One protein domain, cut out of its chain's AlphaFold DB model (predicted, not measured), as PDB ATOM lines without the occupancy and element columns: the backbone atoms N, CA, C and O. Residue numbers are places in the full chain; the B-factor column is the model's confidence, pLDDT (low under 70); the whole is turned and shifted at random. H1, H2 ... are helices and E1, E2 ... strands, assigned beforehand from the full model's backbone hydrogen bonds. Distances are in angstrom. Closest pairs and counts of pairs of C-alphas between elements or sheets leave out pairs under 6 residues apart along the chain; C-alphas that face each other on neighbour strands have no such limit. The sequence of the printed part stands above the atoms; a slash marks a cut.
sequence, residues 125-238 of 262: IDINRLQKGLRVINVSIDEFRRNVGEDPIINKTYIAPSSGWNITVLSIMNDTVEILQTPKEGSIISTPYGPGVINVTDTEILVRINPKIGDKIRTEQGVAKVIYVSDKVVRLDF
ATOM      1  N   ILE A 125      17.813   0.254  18.403       95.00
ATOM      2  CA  ILE A 125      16.757  -0.143  19.330       95.00
ATOM      3  C   ILE A 125      17.188   0.137  20.764       95.00
ATOM      4  O   ILE A 125      18.343  -0.073  21.136       95.00
ATOM      5  N   ASP A 126      16.235   0.588  21.573       96.00
ATOM      6  CA  ASP A 126      16.395   0.681  23.018       96.00
ATOM      7  C   ASP A 126      15.760  -0.556  23.653       96.00
ATOM      8  O   ASP A 126      14.602  -0.882  23.394       96.00
ATOM      9  N   ILE A 127      16.523  -1.241  24.499       94.25
ATOM     10  CA  ILE A 127      16.023  -2.328  25.338       94.25
ATOM     11  C   ILE A 127      16.031  -1.894  26.799       94.25
ATOM     12  O   ILE A 127      16.894  -1.126  27.241       94.25
ATOM     13  N   ASN A 128      15.085  -2.419  27.575       96.00
ATOM     14  CA  ASN A 128      15.073  -2.195  29.013       96.00
ATOM     15  C   ASN A 128      16.307  -2.831  29.655       96.00
ATOM     16  O   ASN A 128      16.647  -3.986  29.410       96.00
ATOM     17  N   ARG A 129      16.970  -2.087  30.533       95.38
ATOM     18  CA  ARG A 129      18.106  -2.596  31.303       95.38
ATOM     19  C   ARG A 129      17.667  -3.577  32.393       95.38
ATOM     20  O   ARG A 129      18.459  -4.403  32.832       95.38
ATOM     21  N   LEU A 130      16.417  -3.480  32.837       96.25
ATOM     22  CA  LEU A 130      15.814  -4.402  33.790       96.25
ATOM     23  C   LEU A 130      14.935  -5.404  33.039       96.25
ATOM     24  O   LEU A 130      13.903  -5.031  32.482       96.25
ATOM     25  N   GLN A 131      15.360  -6.662  33.026       94.19
ATOM     26  CA  GLN A 131      14.608  -7.785  32.482       94.19
ATOM     27  C   GLN A 131      13.801  -8.434  33.607       94.19
ATOM     28  O   GLN A 131      14.289  -8.536  34.735       94.19
ATOM     29  N   LYS A 132      12.571  -8.854  33.311       95.06
ATOM     30  CA  LYS A 132      11.653  -9.444  34.288       95.06
ATOM     31  C   LYS A 132      11.358 -10.891  33.920       95.06
ATOM     32  O   LYS A 132      10.993 -11.171  32.782       95.06
ATOM     33  N   GLY A 133      11.492 -11.779  34.891       93.75
ATOM     34  CA  GLY A 133      11.068 -13.169  34.828       93.75
ATOM     35  C   GLY A 133      10.081 -13.471  35.948       93.75
ATOM     36  O   GLY A 133      10.109 -12.839  37.005       93.75
ATOM     37  N   LEU A 134       9.204 -14.442  35.720       94.50
ATOM     38  CA  LEU A 134       8.290 -14.911  36.754       94.50
ATOM     39  C   LEU A 134       9.033 -15.799  37.744       94.50
ATOM     40  O   LEU A 134       9.827 -16.657  37.355       94.50
ATOM     41  N   ARG A 135       8.746 -15.615  39.030       95.12
ATOM     42  CA  ARG A 135       9.279 -16.490  40.072       95.12
ATOM     43  C   ARG A 135       8.541 -17.827  40.118       95.12
ATOM     44  O   ARG A 135       9.163 -18.837  40.422       95.12
ATOM     45  N   VAL A 136       7.253 -17.840  39.772       97.00
ATOM     46  CA  VAL A 136       6.443 -19.055  39.635       97.00
ATOM     47  C   VAL A 136       6.120 -19.288  38.164       97.00
ATOM     48  O   VAL A 136       5.632 -18.382  37.489       97.00
ATOM     49  N   ILE A 137       6.414 -20.486  37.669       95.88
ATOM     50  CA  ILE A 137       6.143 -20.892  36.286       95.88
ATOM     51  C   ILE A 137       5.431 -22.240  36.254       95.88
ATOM     52  O   ILE A 137       5.586 -23.051  37.164       95.88
ATOM     53  N   ASN A 138       4.695 -22.482  35.173       97.00
ATOM     54  CA  ASN A 138       4.094 -23.776  34.881       97.00
ATOM     55  C   ASN A 138       4.843 -24.425  33.722       97.00
ATOM     56  O   ASN A 138       5.041 -23.790  32.686       97.00
ATOM     57  N   VAL A 139       5.226 -25.684  33.896       96.56
ATOM     58  CA  VAL A 139       5.838 -26.519  32.851       96.56
ATOM     59  C   VAL A 139       5.080 -27.837  32.750       96.56
ATOM     60  O   VAL A 139       4.376 -28.218  33.689       96.56
ATOM     61  N   SER A 140       5.203 -28.552  31.633       97.94
ATOM     62  CA  SER A 140       4.648 -29.908  31.561       97.94
ATOM     63  C   SER A 140       5.478 -30.891  32.386       97.94
ATOM     64  O   SER A 140       6.675 -30.677  32.611       97.94
ATOM     65  N   ILE A 141       4.868 -31.999  32.810       97.12
ATOM     66  CA  ILE A 141       5.594 -33.068  33.516       97.12
ATOM     67  C   ILE A 141       6.735 -33.607  32.642       97.12
ATOM     68  O   ILE A 141       7.845 -33.828  33.128       97.12
ATOM     69  N   ASP A 142       6.499 -33.766  31.342       96.88
ATOM     70  CA  ASP A 142       7.521 -34.232  30.406       96.88
ATOM     71  C   ASP A 142       8.690 -33.252  30.261       96.88
ATOM     72  O   ASP A 142       9.845 -33.675  30.184       96.88
ATOM     73  N   GLU A 143       8.424 -31.944  30.230       96.06
ATOM     74  CA  GLU A 143       9.484 -30.935  30.229       96.06
ATOM     75  C   GLU A 143      10.278 -30.965  31.536       96.06
ATOM     76  O   GLU A 143      11.511 -30.961  31.496       96.06
ATOM     77  N   PHE A 144       9.592 -31.067  32.678       96.69
ATOM     78  CA  PHE A 144      10.245 -31.202  33.976       96.69
ATOM     79  C   PHE A 144      11.186 -32.409  34.002       96.69
ATOM     80  O   PHE A 144      12.362 -32.255  34.322       96.69
ATOM     81  N   ARG A 145      10.709 -33.588  33.585       96.25
ATOM     82  CA  ARG A 145      11.511 -34.823  33.524       96.25
ATOM     83  C   ARG A 145      12.707 -34.696  32.595       96.25
ATOM     84  O   ARG A 145      13.799 -35.115  32.962       96.25
ATOM     85  N   ARG A 146      12.529 -34.112  31.404       95.50
ATOM     86  CA  ARG A 146      13.640 -33.899  30.461       95.50
ATOM     87  C   ARG A 146      14.705 -32.972  31.034       95.50
ATOM     88  O   ARG A 146      15.887 -33.216  30.821       95.50
ATOM     89  N   ASN A 147      14.285 -31.923  31.736       93.50
ATOM     90  CA  ASN A 147      15.200 -30.930  32.280       93.50
ATOM     91  C   ASN A 147      15.870 -31.405  33.571       93.50
ATOM     92  O   ASN A 147      17.056 -31.166  33.739       93.50
ATOM     93  N   VAL A 148      15.137 -32.054  34.479       95.44
ATOM     94  CA  VAL A 148      15.603 -32.414  35.832       95.44
ATOM     95  C   VAL A 148      16.112 -33.858  35.913       95.44
ATOM     96  O   VAL A 148      16.997 -34.146  36.710       95.44
ATOM     97  N   GLY A 149      15.584 -34.765  35.090       95.19
ATOM     98  CA  GLY A 149      15.917 -36.195  35.102       95.19
ATOM     99  C   GLY A 149      15.134 -37.028  36.123       95.19
ATOM    100  O   GLY A 149      15.353 -38.232  36.216       95.19
ATOM    101  N   GLU A 150      14.216 -36.415  36.873       95.31
ATOM    102  CA  GLU A 150      13.407 -37.063  37.911       95.31
ATOM    103  C   GLU A 150      11.927 -36.670  37.794       95.31
ATOM    104  O   GLU A 150      11.586 -35.646  37.198       95.31
ATOM    105  N   ASP A 151      11.044 -37.465  38.406       96.94
ATOM    106  CA  ASP A 151       9.639 -37.097  38.576       96.94
ATOM    107  C   ASP A 151       9.477 -35.915  39.552       96.94
ATOM    108  O   ASP A 151      10.203 -35.827  40.555       96.94
ATOM    109  N   PRO A 152       8.514 -35.008  39.301       97.56
ATOM    110  CA  PRO A 152       8.209 -33.910  40.206       97.56
ATOM    111  C   PRO A 152       7.550 -34.434  41.488       97.56
ATOM    112  O   PRO A 152       6.575 -35.182  41.449       97.56
ATOM    113  N   ILE A 153       8.059 -34.001  42.639       97.88
ATOM    114  CA  ILE A 153       7.510 -34.319  43.961       97.88
ATOM    115  C   ILE A 153       7.167 -33.003  44.653       97.88
ATOM    116  O   ILE A 153       8.046 -32.165  44.850       97.88
ATOM    117  N   ILE A 154       5.899 -32.830  45.036       98.12
ATOM    118  CA  ILE A 154       5.410 -31.630  45.733       98.12
ATOM    119  C   ILE A 154       6.274 -31.347  46.972       98.12
ATOM    120  O   ILE A 154       6.604 -32.255  47.735       98.12
ATOM    121  N   ASN A 155       6.640 -30.078  47.162       98.00
ATOM    122  CA  ASN A 155       7.538 -29.546  48.193       98.00
ATOM    123  C   ASN A 155       9.008 -29.995  48.109       98.00
ATOM    124  O   ASN A 155       9.824 -29.539  48.915       98.00
ATOM    125  N   LYS A 156       9.398 -30.838  47.141       98.12
ATOM    126  CA  LYS A 156      10.813 -31.158  46.904       98.12
ATOM    127  C   LYS A 156      11.478 -30.038  46.104       98.12
ATOM    128  O   LYS A 156      10.893 -29.473  45.178       98.12
ATOM    129  N   THR A 157      12.719 -29.728  46.480       97.94
ATOM    130  CA  THR A 157      13.585 -28.791  45.757       97.94
ATOM    131  C   THR A 157      14.593 -29.553  44.905       97.94
ATOM    132  O   THR A 157      15.172 -30.540  45.355       97.94
ATOM    133  N   TYR A 158      14.802 -29.069  43.687       97.44
ATOM    134  CA  TYR A 158      15.726 -29.593  42.687       97.44
ATOM    135  C   TYR A 158      16.626 -28.462  42.189       97.44
ATOM    136  O   TYR A 158      16.355 -27.288  42.440       97.44
ATOM    137  N   ILE A 159      17.679 -28.805  41.454       95.31
ATOM    138  CA  ILE A 159      18.529 -27.832  40.766       95.31
ATOM    139  C   ILE A 159      18.207 -27.918  39.278       95.31
ATOM    140  O   ILE A 159      18.379 -28.975  38.677       95.31
ATOM    141  N   ALA A 160      17.745 -26.820  38.683       92.31
ATOM    142  CA  ALA A 160      17.492 -26.735  37.250       92.31
ATOM    143  C   ALA A 160      18.827 -26.759  36.483       92.31
ATOM    144  O   ALA A 160      19.607 -25.817  36.631       92.31
ATOM    145  N   PRO A 161      19.122 -27.766  35.640       89.75
ATOM    146  CA  PRO A 161      20.442 -27.870  35.006       89.75
ATOM    147  C   PRO A 161      20.766 -26.744  34.022       89.75
ATOM    148  O   PRO A 161      21.931 -26.395  33.854       89.75
ATOM    149  N   SER A 162      19.751 -26.142  33.396       84.19
ATOM    150  CA  SER A 162      19.930 -25.045  32.437       84.19
ATOM    151  C   SER A 162      20.444 -23.752  33.077       84.19
ATOM    152  O   SER A 162      21.190 -23.011  32.441       84.19
ATOM    153  N   SER A 163      20.059 -23.474  34.324       87.31
ATOM    154  CA  SER A 163      20.377 -22.222  35.027       87.31
ATOM    155  C   SER A 163      21.209 -22.413  36.298       87.31
ATOM    156  O   SER A 163      21.791 -21.454  36.804       87.31
ATOM    157  N   GLY A 164      21.250 -23.630  36.838       90.94
ATOM    158  CA  GLY A 164      21.791 -23.935  38.161       90.94
ATOM    159  C   GLY A 164      20.925 -23.421  39.316       90.94
ATOM    160  O   GLY A 164      21.398 -23.366  40.449       90.94
ATOM    161  N   TRP A 165      19.686 -22.989  39.059       94.12
ATOM    162  CA  TRP A 165      18.819 -22.418  40.091       94.12
ATOM    163  C   TRP A 165      18.096 -23.496  40.886       94.12
ATOM    164  O   TRP A 165      17.676 -24.512  40.334       94.12
ATOM    165  N   ASN A 166      17.874 -23.228  42.172       96.50
ATOM    166  CA  ASN A 166      16.969 -24.036  42.974       96.50
ATOM    167  C   ASN A 166      15.530 -23.826  42.497       96.50
ATOM    168  O   ASN A 166      15.067 -22.686  42.363       96.50
ATOM    169  N   ILE A 167      14.824 -24.928  42.279       97.25
ATOM    170  CA  ILE A 167      13.418 -24.959  41.891       97.25
ATOM    171  C   ILE A 167      12.626 -25.847  42.851       97.25
ATOM    172  O   ILE A 167      13.054 -26.956  43.155       97.25
ATOM    173  N   THR A 168      11.479 -25.384  43.334       98.06
ATOM    174  CA  THR A 168      10.621 -26.129  44.269       98.06
ATOM    175  C   THR A 168       9.273 -26.395  43.622       98.06
ATOM    176  O   THR A 168       8.637 -25.467  43.126       98.06
ATOM    177  N   VAL A 169       8.822 -27.649  43.636       98.31
ATOM    178  CA  VAL A 169       7.492 -28.010  43.121       98.31
ATOM    179  C   VAL A 169       6.432 -27.561  44.124       98.31
ATOM    180  O   VAL A 169       6.425 -28.034  45.260       98.31
ATOM    181  N   LEU A 170       5.542 -26.661  43.712       98.12
ATOM    182  CA  LEU A 170       4.452 -26.152  44.549       98.12
ATOM    183  C   LEU A 170       3.202 -27.022  44.428       98.12
ATOM    184  O   LEU A 170       2.599 -27.398  45.432       98.12
ATOM    185  N   SER A 171       2.823 -27.358  43.196       98.00
ATOM    186  CA  SER A 171       1.631 -28.148  42.907       98.00
ATOM    187  C   SER A 171       1.803 -28.964  41.623       98.00
ATOM    188  O   SER A 171       2.645 -28.659  40.774       98.00
ATOM    189  N   ILE A 172       1.028 -30.043  41.504       97.62
ATOM    190  CA  ILE A 172       0.939 -30.870  40.297       97.62
ATOM    191  C   ILE A 172      -0.543 -31.001  39.969       97.62
ATOM    192  O   ILE A 172      -1.319 -31.493  40.791       97.62
ATOM    193  N   MET A 173      -0.941 -30.542  38.786       94.81
ATOM    194  CA  MET A 173      -2.325 -30.600  38.319       94.81
ATOM    195  C   MET A 173      -2.358 -31.137  36.895       94.81
ATOM    196  O   MET A 173      -1.771 -30.547  35.986       94.81
ATOM    197  N   ASN A 174      -3.086 -32.236  36.697       92.62
ATOM    198  CA  ASN A 174      -3.168 -32.945  35.422       92.62
ATOM    199  C   ASN A 174      -1.764 -33.308  34.903       92.62
ATOM    200  O   ASN A 174      -1.105 -34.162  35.486       92.62
ATOM    201  N   ASP A 175      -1.315 -32.635  33.841       94.94
ATOM    202  CA  ASP A 175      -0.019 -32.836  33.183       94.94
ATOM    203  C   ASP A 175       0.920 -31.621  33.337       94.94
ATOM    204  O   ASP A 175       1.841 -31.398  32.550       94.94
ATOM    205  N   THR A 176       0.662 -30.784  34.348       97.38
ATOM    206  CA  THR A 176       1.423 -29.558  34.619       97.38
ATOM    207  C   THR A 176       2.000 -29.544  36.026       97.38
ATOM    208  O   THR A 176       1.381 -30.023  36.979       97.38
ATOM    209  N   VAL A 177       3.197 -28.976  36.138       98.12
ATOM    210  CA  VAL A 177       3.941 -28.781  37.380       98.12
ATOM    211  C   VAL A 177       4.116 -27.285  37.586       98.12
ATOM    212  O   VAL A 177       4.705 -26.603  36.742       98.12
ATOM    213  N   GLU A 178       3.626 -26.784  38.713       98.25
ATOM    214  CA  GLU A 178       3.862 -25.411  39.143       98.25
ATOM    215  C   GLU A 178       5.150 -25.356  39.968       98.25
ATOM    216  O   GLU A 178       5.331 -26.109  40.932       98.25
ATOM    217  N   ILE A 179       6.063 -24.471  39.581       97.12
ATOM    218  CA  ILE A 179       7.428 -24.440  40.098       97.12
ATOM    219  C   ILE A 179       7.774 -23.046  40.589       97.12
ATOM    220  O   ILE A 179       7.685 -22.077  39.838       97.12
ATOM    221  N   LEU A 180       8.269 -22.968  41.822       97.75
ATOM    222  CA  LEU A 180       8.908 -21.785  42.379       97.75
ATOM    223  C   LEU A 180      10.408 -21.794  42.081       97.75
ATOM    224  O   LEU A 180      11.123 -22.706  42.485       97.75
ATOM    225  N   GLN A 181      10.900 -20.739  41.452       96.75
ATOM    226  CA  GLN A 181      12.314 -20.512  41.183       96.75
ATOM    227  C   GLN A 181      12.940 -19.641  42.284       96.75
ATOM    228  O   GLN A 181      12.398 -18.601  42.669       96.75
ATOM    229  N   THR A 182      14.106 -20.048  42.787       95.69
ATOM    230  CA  THR A 182      14.826 -19.358  43.875       95.69
ATOM    231  C   THR A 182      16.306 -19.147  43.527       95.69
ATOM    232  O   THR A 182      17.192 -19.742  44.146       95.69
ATOM    233  N   PRO A 183      16.617 -18.314  42.513       95.44
ATOM    234  CA  PRO A 183      18.001 -17.969  42.225       95.44
ATOM    235  C   PRO A 183      18.644 -17.224  43.395       95.44
ATOM    236  O   PRO A 183      17.979 -16.531  44.166       95.44
ATOM    237  N   LYS A 184      19.971 -17.320  43.491       93.94
ATOM    238  CA  LYS A 184      20.736 -16.566  44.482       93.94
ATOM    239  C   LYS A 184      20.749 -15.082  44.113       93.94
ATOM    240  O   LYS A 184      21.290 -14.705  43.071       93.94
ATOM    241  N   GLU A 185      20.197 -14.245  44.980       94.69
ATOM    242  CA  GLU A 185      20.254 -12.791  44.831       94.69
ATOM    243  C   GLU A 185      21.708 -12.291  44.746       94.69
ATOM    244  O   GLU A 185      22.616 -12.834  45.382       94.69
ATOM    245  N   GLY A 186      21.945 -11.290  43.896       94.62
ATOM    246  CA  GLY A 186      23.267 -10.725  43.631       94.62
ATOM    247  C   GLY A 186      24.165 -11.589  42.741       94.62
ATOM    248  O   GLY A 186      25.261 -11.152  42.387       94.62
ATOM    249  N   SER A 187      23.735 -12.794  42.353       94.19
ATOM    250  CA  SER A 187      24.499 -13.612  41.407       94.19
ATOM    251  C   SER A 187      24.564 -12.961  40.025       94.19
ATOM    252  O   SER A 187      23.636 -12.274  39.585       94.19
ATOM    253  N   ILE A 188      25.695 -13.167  39.350       93.75
ATOM    254  CA  ILE A 188      25.917 -12.717  37.978       93.75
ATOM    255  C   ILE A 188      25.610 -13.885  37.050       93.75
ATOM    256  O   ILE A 188      26.185 -14.963  37.201       93.75
ATOM    257  N   ILE A 189      24.741 -13.652  36.074       91.88
ATOM    258  CA  ILE A 189      24.419 -14.611  35.020       91.88
ATOM    259  C   ILE A 189      24.839 -14.078  33.656       91.88
ATOM    260  O   ILE A 189      24.895 -12.868  33.428       91.88
ATOM    261  N   SER A 190      25.113 -14.995  32.733       89.06
ATOM    262  CA  SER A 190      25.263 -14.652  31.323       89.06
ATOM    263  C   SER A 190      23.881 -14.460  30.700       89.06
ATOM    264  O   SER A 190      22.985 -15.274  30.916       89.06
ATOM    265  N   THR A 191      23.701 -13.391  29.931       88.38
ATOM    266  CA  THR A 191      22.479 -13.134  29.159       88.38
ATOM    267  C   THR A 191      22.850 -12.863  27.702       88.38
ATOM    268  O   THR A 191      24.009 -12.525  27.429       88.38
ATOM    269  N   PRO A 192      21.892 -12.923  26.756       85.44
ATOM    270  CA  PRO A 192      22.147 -12.509  25.378       85.44
ATOM    271  C   PRO A 192      22.742 -11.100  25.281       85.44
ATOM    272  O   PRO A 192      23.547 -10.845  24.395       85.44
ATOM    273  N   TYR A 193      22.413 -10.216  26.230       87.25
ATOM    274  CA  TYR A 193      22.831  -8.814  26.273       87.25
ATOM    275  C   TYR A 193      24.046  -8.548  27.179       87.25
ATOM    276  O   TYR A 193      24.246  -7.417  27.622       87.25
ATOM    277  N   GLY A 194      24.840  -9.577  27.482       86.44
ATOM    278  CA  GLY A 194      25.992  -9.489  28.384       86.44
ATOM    279  C   GLY A 194      25.669  -9.918  29.823       86.44
ATOM    280  O   GLY A 194      24.632 -10.540  30.067       86.44
ATOM    281  N   PRO A 195      26.551  -9.639  30.797       91.19
ATOM    282  CA  PRO A 195      26.339 -10.062  32.177       91.19
ATOM    283  C   PRO A 195      25.150  -9.328  32.806       91.19
ATOM    284  O   PRO A 195      24.977  -8.120  32.619       91.19
ATOM    285  N   GLY A 196      24.349 -10.053  33.582       94.19
ATOM    286  CA  GLY A 196      23.220  -9.517  34.338       94.19
ATOM    287  C   GLY A 196      23.312  -9.869  35.815       94.19
ATOM    288  O   GLY A 196      23.759 -10.958  36.161       94.19
ATOM    289  N   VAL A 197      22.893  -8.947  36.682       96.38
ATOM    290  CA  VAL A 197      22.832  -9.168  38.135       96.38
ATOM    291  C   VAL A 197      21.401  -9.497  38.535       96.38
ATOM    292  O   VAL A 197      20.478  -8.764  38.166       96.38
ATOM    293  N   ILE A 198      21.229 -10.582  39.288       96.69
ATOM    294  CA  ILE A 198      19.924 -11.021  39.786       96.69
ATOM    295  C   ILE A 198      19.507 -10.211  41.017       96.69
ATOM    296  O   ILE A 198      20.272 -10.068  41.969       96.69
ATOM    297  N   ASN A 199      18.257  -9.761  41.018       96.06
ATOM    298  CA  ASN A 199      17.506  -9.307  42.181       96.06
ATOM    299  C   ASN A 199      16.189 -10.104  42.237       96.06
ATOM    300  O   ASN A 199      15.582 -10.352  41.197       96.06
ATOM    301  N   VAL A 200      15.764 -10.555  43.414       94.50
ATOM    302  CA  VAL A 200      14.567 -11.391  43.576       94.50
ATOM    303  C   VAL A 200      13.560 -10.653  44.444       94.50
ATOM    304  O   VAL A 200      13.884 -10.174  45.523       94.50
ATOM    305  N   THR A 201      12.322 -10.580  43.971       93.25
ATOM    306  CA  THR A 201      11.181 -10.056  44.732       93.25
ATOM    307  C   THR A 201      10.238 -11.201  45.099       93.25
ATOM    308  O   THR A 201      10.478 -12.354  44.733       93.25
ATOM    309  N   ASP A 202       9.131 -10.902  45.778       90.06
ATOM    310  CA  ASP A 202       8.145 -11.930  46.124       90.06
ATOM    311  C   ASP A 202       7.568 -12.633  44.886       90.06
ATOM    312  O   ASP A 202       7.343 -13.844  44.924       90.06
ATOM    313  N   THR A 203       7.399 -11.905  43.776       90.81
ATOM    314  CA  THR A 203       6.701 -12.374  42.565       90.81
ATOM    315  C   THR A 203       7.584 -12.458  41.318       90.81
ATOM    316  O   THR A 203       7.337 -13.291  40.442       90.81
ATOM    317  N   GLU A 204       8.624 -11.631  41.226       96.12
ATOM    318  CA  GLU A 204       9.465 -11.477  40.035       96.12
ATOM    319  C   GLU A 204      10.937 -11.796  40.327       96.12
ATOM    320  O   GLU A 204      11.484 -11.423  41.368       96.12
ATOM    321  N   ILE A 205      11.600 -12.411  39.349       96.19
ATOM    322  CA  ILE A 205      13.058 -12.443  39.223       96.19
ATOM    323  C   ILE A 205      13.448 -11.298  38.293       96.19
ATOM    324  O   ILE A 205      13.042 -11.248  37.132       96.19
ATOM    325  N   LEU A 206      14.239 -10.366  38.798       96.62
ATOM    326  CA  LEU A 206      14.713  -9.201  38.071       96.62
ATOM    327  C   LEU A 206      16.172  -9.409  37.677       96.62
ATOM    328  O   LEU A 206      17.014  -9.717  38.515       96.62
ATOM    329  N   VAL A 207      16.496  -9.198  36.407       96.38
ATOM    330  CA  VAL A 207      17.876  -9.269  35.913       96.38
ATOM    331  C   VAL A 207      18.263  -7.907  35.368       96.38
ATOM    332  O   VAL A 207      17.751  -7.461  34.339       96.38
ATOM    333  N   ARG A 208      19.183  -7.227  36.055       96.50
ATOM    334  CA  ARG A 208      19.731  -5.953  35.582       96.50
ATOM    335  C   ARG A 208      20.944  -6.217  34.700       96.50
ATOM    336  O   ARG A 208      22.019  -6.525  35.214       96.50
ATOM    337  N   ILE A 209      20.776  -6.085  33.387       95.69
ATOM    338  CA  ILE A 209      21.870  -6.266  32.424       95.69
ATOM    339  C   ILE A 209      22.866  -5.102  32.502       95.69
ATOM    340  O   ILE A 209      22.504  -3.949  32.765       95.69
ATOM    341  N   ASN A 210      24.145  -5.406  32.304       91.50
ATOM    342  CA  ASN A 210      25.221  -4.424  32.372       91.50
ATOM    343  C   ASN A 210      26.275  -4.629  31.267       91.50
ATOM    344  O   ASN A 210      27.441  -4.888  31.582       91.50
ATOM    345  N   PRO A 211      25.888  -4.529  29.983       94.50
ATOM    346  CA  PRO A 211      26.863  -4.534  28.903       94.50
ATOM    347  C   PRO A 211      27.755  -3.292  28.957       94.50
ATOM    348  O   PRO A 211      27.374  -2.251  29.506       94.50
ATOM    349  N   LYS A 212      28.928  -3.381  28.336       93.38
ATOM    350  CA  LYS A 212      29.819  -2.239  28.133       93.38
ATOM    351  C   LYS A 212      29.533  -1.593  26.784       93.38
ATOM    352  O   LYS A 212      29.202  -2.259  25.806       93.38
ATOM    353  N   ILE A 213      29.687  -0.273  26.721       95.50
ATOM    354  CA  ILE A 213      29.644   0.447  25.444       95.50
ATOM    355  C   ILE A 213      30.753  -0.107  24.543       95.50
ATOM    356  O   ILE A 213      31.902  -0.223  24.963       95.50
ATOM    357  N   GLY A 214      30.390  -0.444  23.309       94.12
ATOM    358  CA  GLY A 214      31.264  -1.088  22.336       94.12
ATOM    359  C   GLY A 214      31.121  -2.607  22.257       94.12
ATOM    360  O   GLY A 214      31.548  -3.166  21.246       94.12
ATOM    361  N   ASP A 215      30.491  -3.262  23.239       94.12
ATOM    362  CA  ASP A 215      30.265  -4.710  23.196       94.12
ATOM    363  C   ASP A 215      29.447  -5.101  21.957       94.12
ATOM    364  O   ASP A 215      28.497  -4.410  21.570       94.12
ATOM    365  N   LYS A 216      29.812  -6.238  21.351       93.06
ATOM    366  CA  LYS A 216      29.044  -6.881  20.282       93.06
ATOM    367  C   LYS A 216      28.127  -7.937  20.890       93.06
ATOM    368  O   LYS A 216      28.590  -8.933  21.438       93.06
ATOM    369  N   ILE A 217      26.829  -7.716  20.771       90.44
ATOM    370  CA  ILE A 217      25.762  -8.552  21.313       90.44
ATOM    371  C   ILE A 217      25.160  -9.362  20.170       90.44
ATOM    372  O   ILE A 217      24.708  -8.791  19.178       90.44
ATOM    373  N   ARG A 218      25.127 -10.690  20.303       88.56
ATOM    374  CA  ARG A 218      24.455 -11.564  19.336       88.56
ATOM    375  C   ARG A 218      23.010 -11.777  19.769       88.56
ATOM    376  O   ARG A 218      22.752 -12.310  20.842       88.56
ATOM    377  N   THR A 219      22.085 -11.376  18.912       84.38
ATOM    378  CA  THR A 219      20.642 -11.550  19.095       84.38
ATOM    379  C   THR A 219      20.070 -12.369  17.939       84.38
ATOM    380  O   THR A 219      20.766 -12.643  16.957       84.38
ATOM    381  N   GLU A 220      18.787 -12.710  18.015       82.75
ATOM    382  CA  GLU A 220      18.053 -13.330  16.903       82.75
ATOM    383  C   GLU A 220      18.016 -12.441  15.648       82.75
ATOM    384  O   GLU A 220      18.016 -12.945  14.530       82.75
ATOM    385  N   GLN A 221      18.058 -11.116  15.820       82.25
ATOM    386  CA  GLN A 221      18.076 -10.139  14.724       82.25
ATOM    387  C   GLN A 221      19.473  -9.942  14.111       82.25
ATOM    388  O   GLN A 221      19.635  -9.178  13.159       82.25
ATOM    389  N   GLY A 222      20.494 -10.613  14.652       88.31
ATOM    390  CA  GLY A 222      21.889 -10.468  14.252       88.31
ATOM    391  C   GLY A 222      22.757  -9.854  15.348       88.31
ATOM    392  O   GLY A 222      22.403  -9.840  16.529       88.31
ATOM    393  N   VAL A 223      23.941  -9.389  14.950       91.88
ATOM    394  CA  VAL A 223      24.919  -8.795  15.866       91.88
ATOM    395  C   VAL A 223      24.680  -7.293  15.963       91.88
ATOM    396  O   VAL A 223      24.690  -6.607  14.945       91.88
ATOM    397  N   ALA A 224      24.513  -6.789  17.181       94.69
ATOM    398  CA  ALA A 224      24.402  -5.366  17.472       94.69
ATOM    399  C   ALA A 224      25.594  -4.865  18.278       94.69
ATOM    400  O   ALA A 224      26.169  -5.599  19.082       94.69
ATOM    401  N   LYS A 225      25.928  -3.587  18.114       96.00
ATOM    402  CA  LYS A 225      26.891  -2.883  18.957       96.00
ATOM    403  C   LYS A 225      26.165  -2.108  20.048       96.00
ATOM    404  O   LYS A 225      25.208  -1.387  19.775       96.00
ATOM    405  N   VAL A 226      26.646  -2.189  21.281       96.69
ATOM    406  CA  VAL A 226      26.153  -1.341  22.372       96.69
ATOM    407  C   VAL A 226      26.695   0.069  22.181       96.69
ATOM    408  O   VAL A 226      27.909   0.274  22.211       96.69
ATOM    409  N   ILE A 227      25.812   1.049  22.002       96.88
ATOM    410  CA  ILE A 227      26.217   2.445  21.760       96.88
ATOM    411  C   ILE A 227      25.881   3.383  22.918       96.88
ATOM    412  O   ILE A 227      26.448   4.469  23.005       96.88
ATOM    413  N   TYR A 228      24.993   2.975  23.826       97.00
ATOM    414  CA  TYR A 228      24.648   3.762  25.006       97.00
ATOM    415  C   TYR A 228      24.100   2.872  26.123       97.00
ATOM    416  O   TYR A 228      23.364   1.918  25.868       97.00
ATOM    417  N   VAL A 229      24.448   3.199  27.368       96.12
ATOM    418  CA  VAL A 229      23.948   2.529  28.572       96.12
ATOM    419  C   VAL A 229      23.579   3.598  29.595       96.12
ATOM    420  O   VAL A 229      24.403   4.434  29.954       96.12
ATOM    421  N   SER A 230      22.342   3.553  30.078       95.56
ATOM    422  CA  SER A 230      21.831   4.383  31.177       95.56
ATOM    423  C   SER A 230      21.301   3.501  32.300       95.56
ATOM    424  O   SER A 230      21.361   2.276  32.220       95.56
ATOM    425  N   ASP A 231      20.715   4.083  33.342       93.94
ATOM    426  CA  ASP A 231      20.084   3.293  34.402       93.94
ATOM    427  C   ASP A 231      18.847   2.509  33.962       93.94
ATOM    428  O   ASP A 231      18.567   1.467  34.558       93.94
ATOM    429  N   LYS A 232      18.144   2.965  32.916       95.62
ATOM    430  CA  LYS A 232      16.883   2.359  32.456       95.62
ATOM    431  C   LYS A 232      17.005   1.618  31.135       95.62
ATOM    432  O   LYS A 232      16.352   0.595  30.970       95.62
ATOM    433  N   VAL A 233      17.817   2.125  30.213       96.88
ATOM    434  CA  VAL A 233      17.888   1.623  28.836       96.88
ATOM    435  C   VAL A 233      19.312   1.300  28.411       96.88
ATOM    436  O   VAL A 233      20.263   1.985  28.806       96.88
ATOM    437  N   VAL A 234      19.426   0.276  27.570       96.75
ATOM    438  CA  VAL A 234      20.605  -0.038  26.762       96.75
ATOM    439  C   VAL A 234      20.225   0.186  25.303       96.75
ATOM    440  O   VAL A 234      19.211  -0.338  24.848       96.75
ATOM    441  N   ARG A 235      21.037   0.949  24.573       96.88
ATOM    442  CA  ARG A 235      20.832   1.221  23.149       96.88
ATOM    443  C   ARG A 235      21.752   0.357  22.305       96.88
ATOM    444  O   ARG A 235      22.975   0.383  22.483       96.88
ATOM    445  N   LEU A 236      21.149  -0.363  21.375       96.06
ATOM    446  CA  LEU A 236      21.803  -1.291  20.468       96.06
ATOM    447  C   LEU A 236      21.735  -0.756  19.041       96.06
ATOM    448  O   LEU A 236      20.670  -0.350  18.584       96.06
ATOM    449  N   ASP A 237      22.865  -0.776  18.345       97.06
ATOM    450  CA  ASP A 237      22.984  -0.399  16.941       97.06
ATOM    451  C   ASP A 237      23.233  -1.643  16.077       97.06
ATOM    452  O   ASP A 237      24.261  -2.308  16.213       97.06
ATOM    453  N   PHE A 238      22.282  -1.953  15.195       95.94
ATOM    454  CA  PHE A 238      22.331  -3.066  14.240       95.94
ATOM    455  C   PHE A 238      22.829  -2.644  12.851       95.94
ATOM    456  O   PHE A 238      22.752  -3.414  11.886       95.94
TER     457      PHE A 238
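AT A GLANCE: This is residues 125 to 238 of the 262 residues of the protein "Peptidyl-prolyl cis-trans isomerase" of Candidatus Altiarchaeales archaeon (UniProt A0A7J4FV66). Three small, strongly twisted sheets of four strands stand in a row and make an elongated, loose body; the chain runs out along the row through E1, E2 and E3, one edge strand for each sheet, and folds back through three strands of each sheet in turn. The sheet at the far end, E3, E6, E5 and E4, curls round the one short helix, H1. The printed part has 114 residues, with twelve named strands and one named helix in the order E1 E2 E3 H1 E4 to E12, and its class is mostly strand. The sheets' orders are E1 E12 E11 E10, E2 E9 E8 E7 and E3 E6 E5 E4, all antiparallel. The radius of gyration of the C-alphas is 16.6 A and the spans are 47 by 27 by 20 A.

IN THESE COORDINATES: E1, residues 125 to 128, begins with C-alpha 125 at (16.757, -0.143, 19.330). E2 is residues 130 to 134 and E3 residues 136 to 140. H1, residues 141 to 148, is 10.3 A long and begins with C-alpha 141 at (5.594, -33.068, 33.516). E4 is residues 157 to 159, E5 residues 166 to 173, 20.9 A, and E6 residues 176 to 182, 19.2 A. E7 is residues 188 to 191, E8 residues 194 to 200, 19.1 A, and E9 residues 204 to 209, 15.5 A. E10 is residues 216 to 219, E11 residues 222 to 229, 19.4 A, and E12 residues 233 to 237, ending with C-alpha 237 at (22.984, -0.399, 16.941).

HOW THE PARTS SIT: E1 runs on into E2 at 57 degrees, and E2 into E3 at 56 degrees. E1 is antiparallel to E12, with N 127 and O 234 2.9 A apart, within hydrogen-bond range. E2 is antiparallel to E9, with N 131 and O 207 at 2.8 A, and E3 to E6, with N 137 and O 179 at 3.0 A. Three meanders, each strand the antiparallel neighbour of the one before, are E4 E5 E6, E7 E8 E9 and E10 E11 E12. E5 bends by 51 degrees at residue 170. H1 is on the sheet of E3, with the C-alphas of Ile 141 and Thr 176 in E6 the closest of that pair, 5.6 A apart; in H1 every O i to N i+4 pair is within hydrogen-bond range. The closest C-alphas of E8 and E10, Gly 194 and Ile 217, are 7.1 A apart. E1 and E3 are apart.

THE WHOLE: The two C-alphas farthest apart, Asn 174 and Gly 214, are 48.7 A apart, while the first and last printed C-alphas are 8.1 A apart. The printed part has no cut, and no link is long. The mean pLDDT of the printed part is 94.5, and no printed residue is under 70.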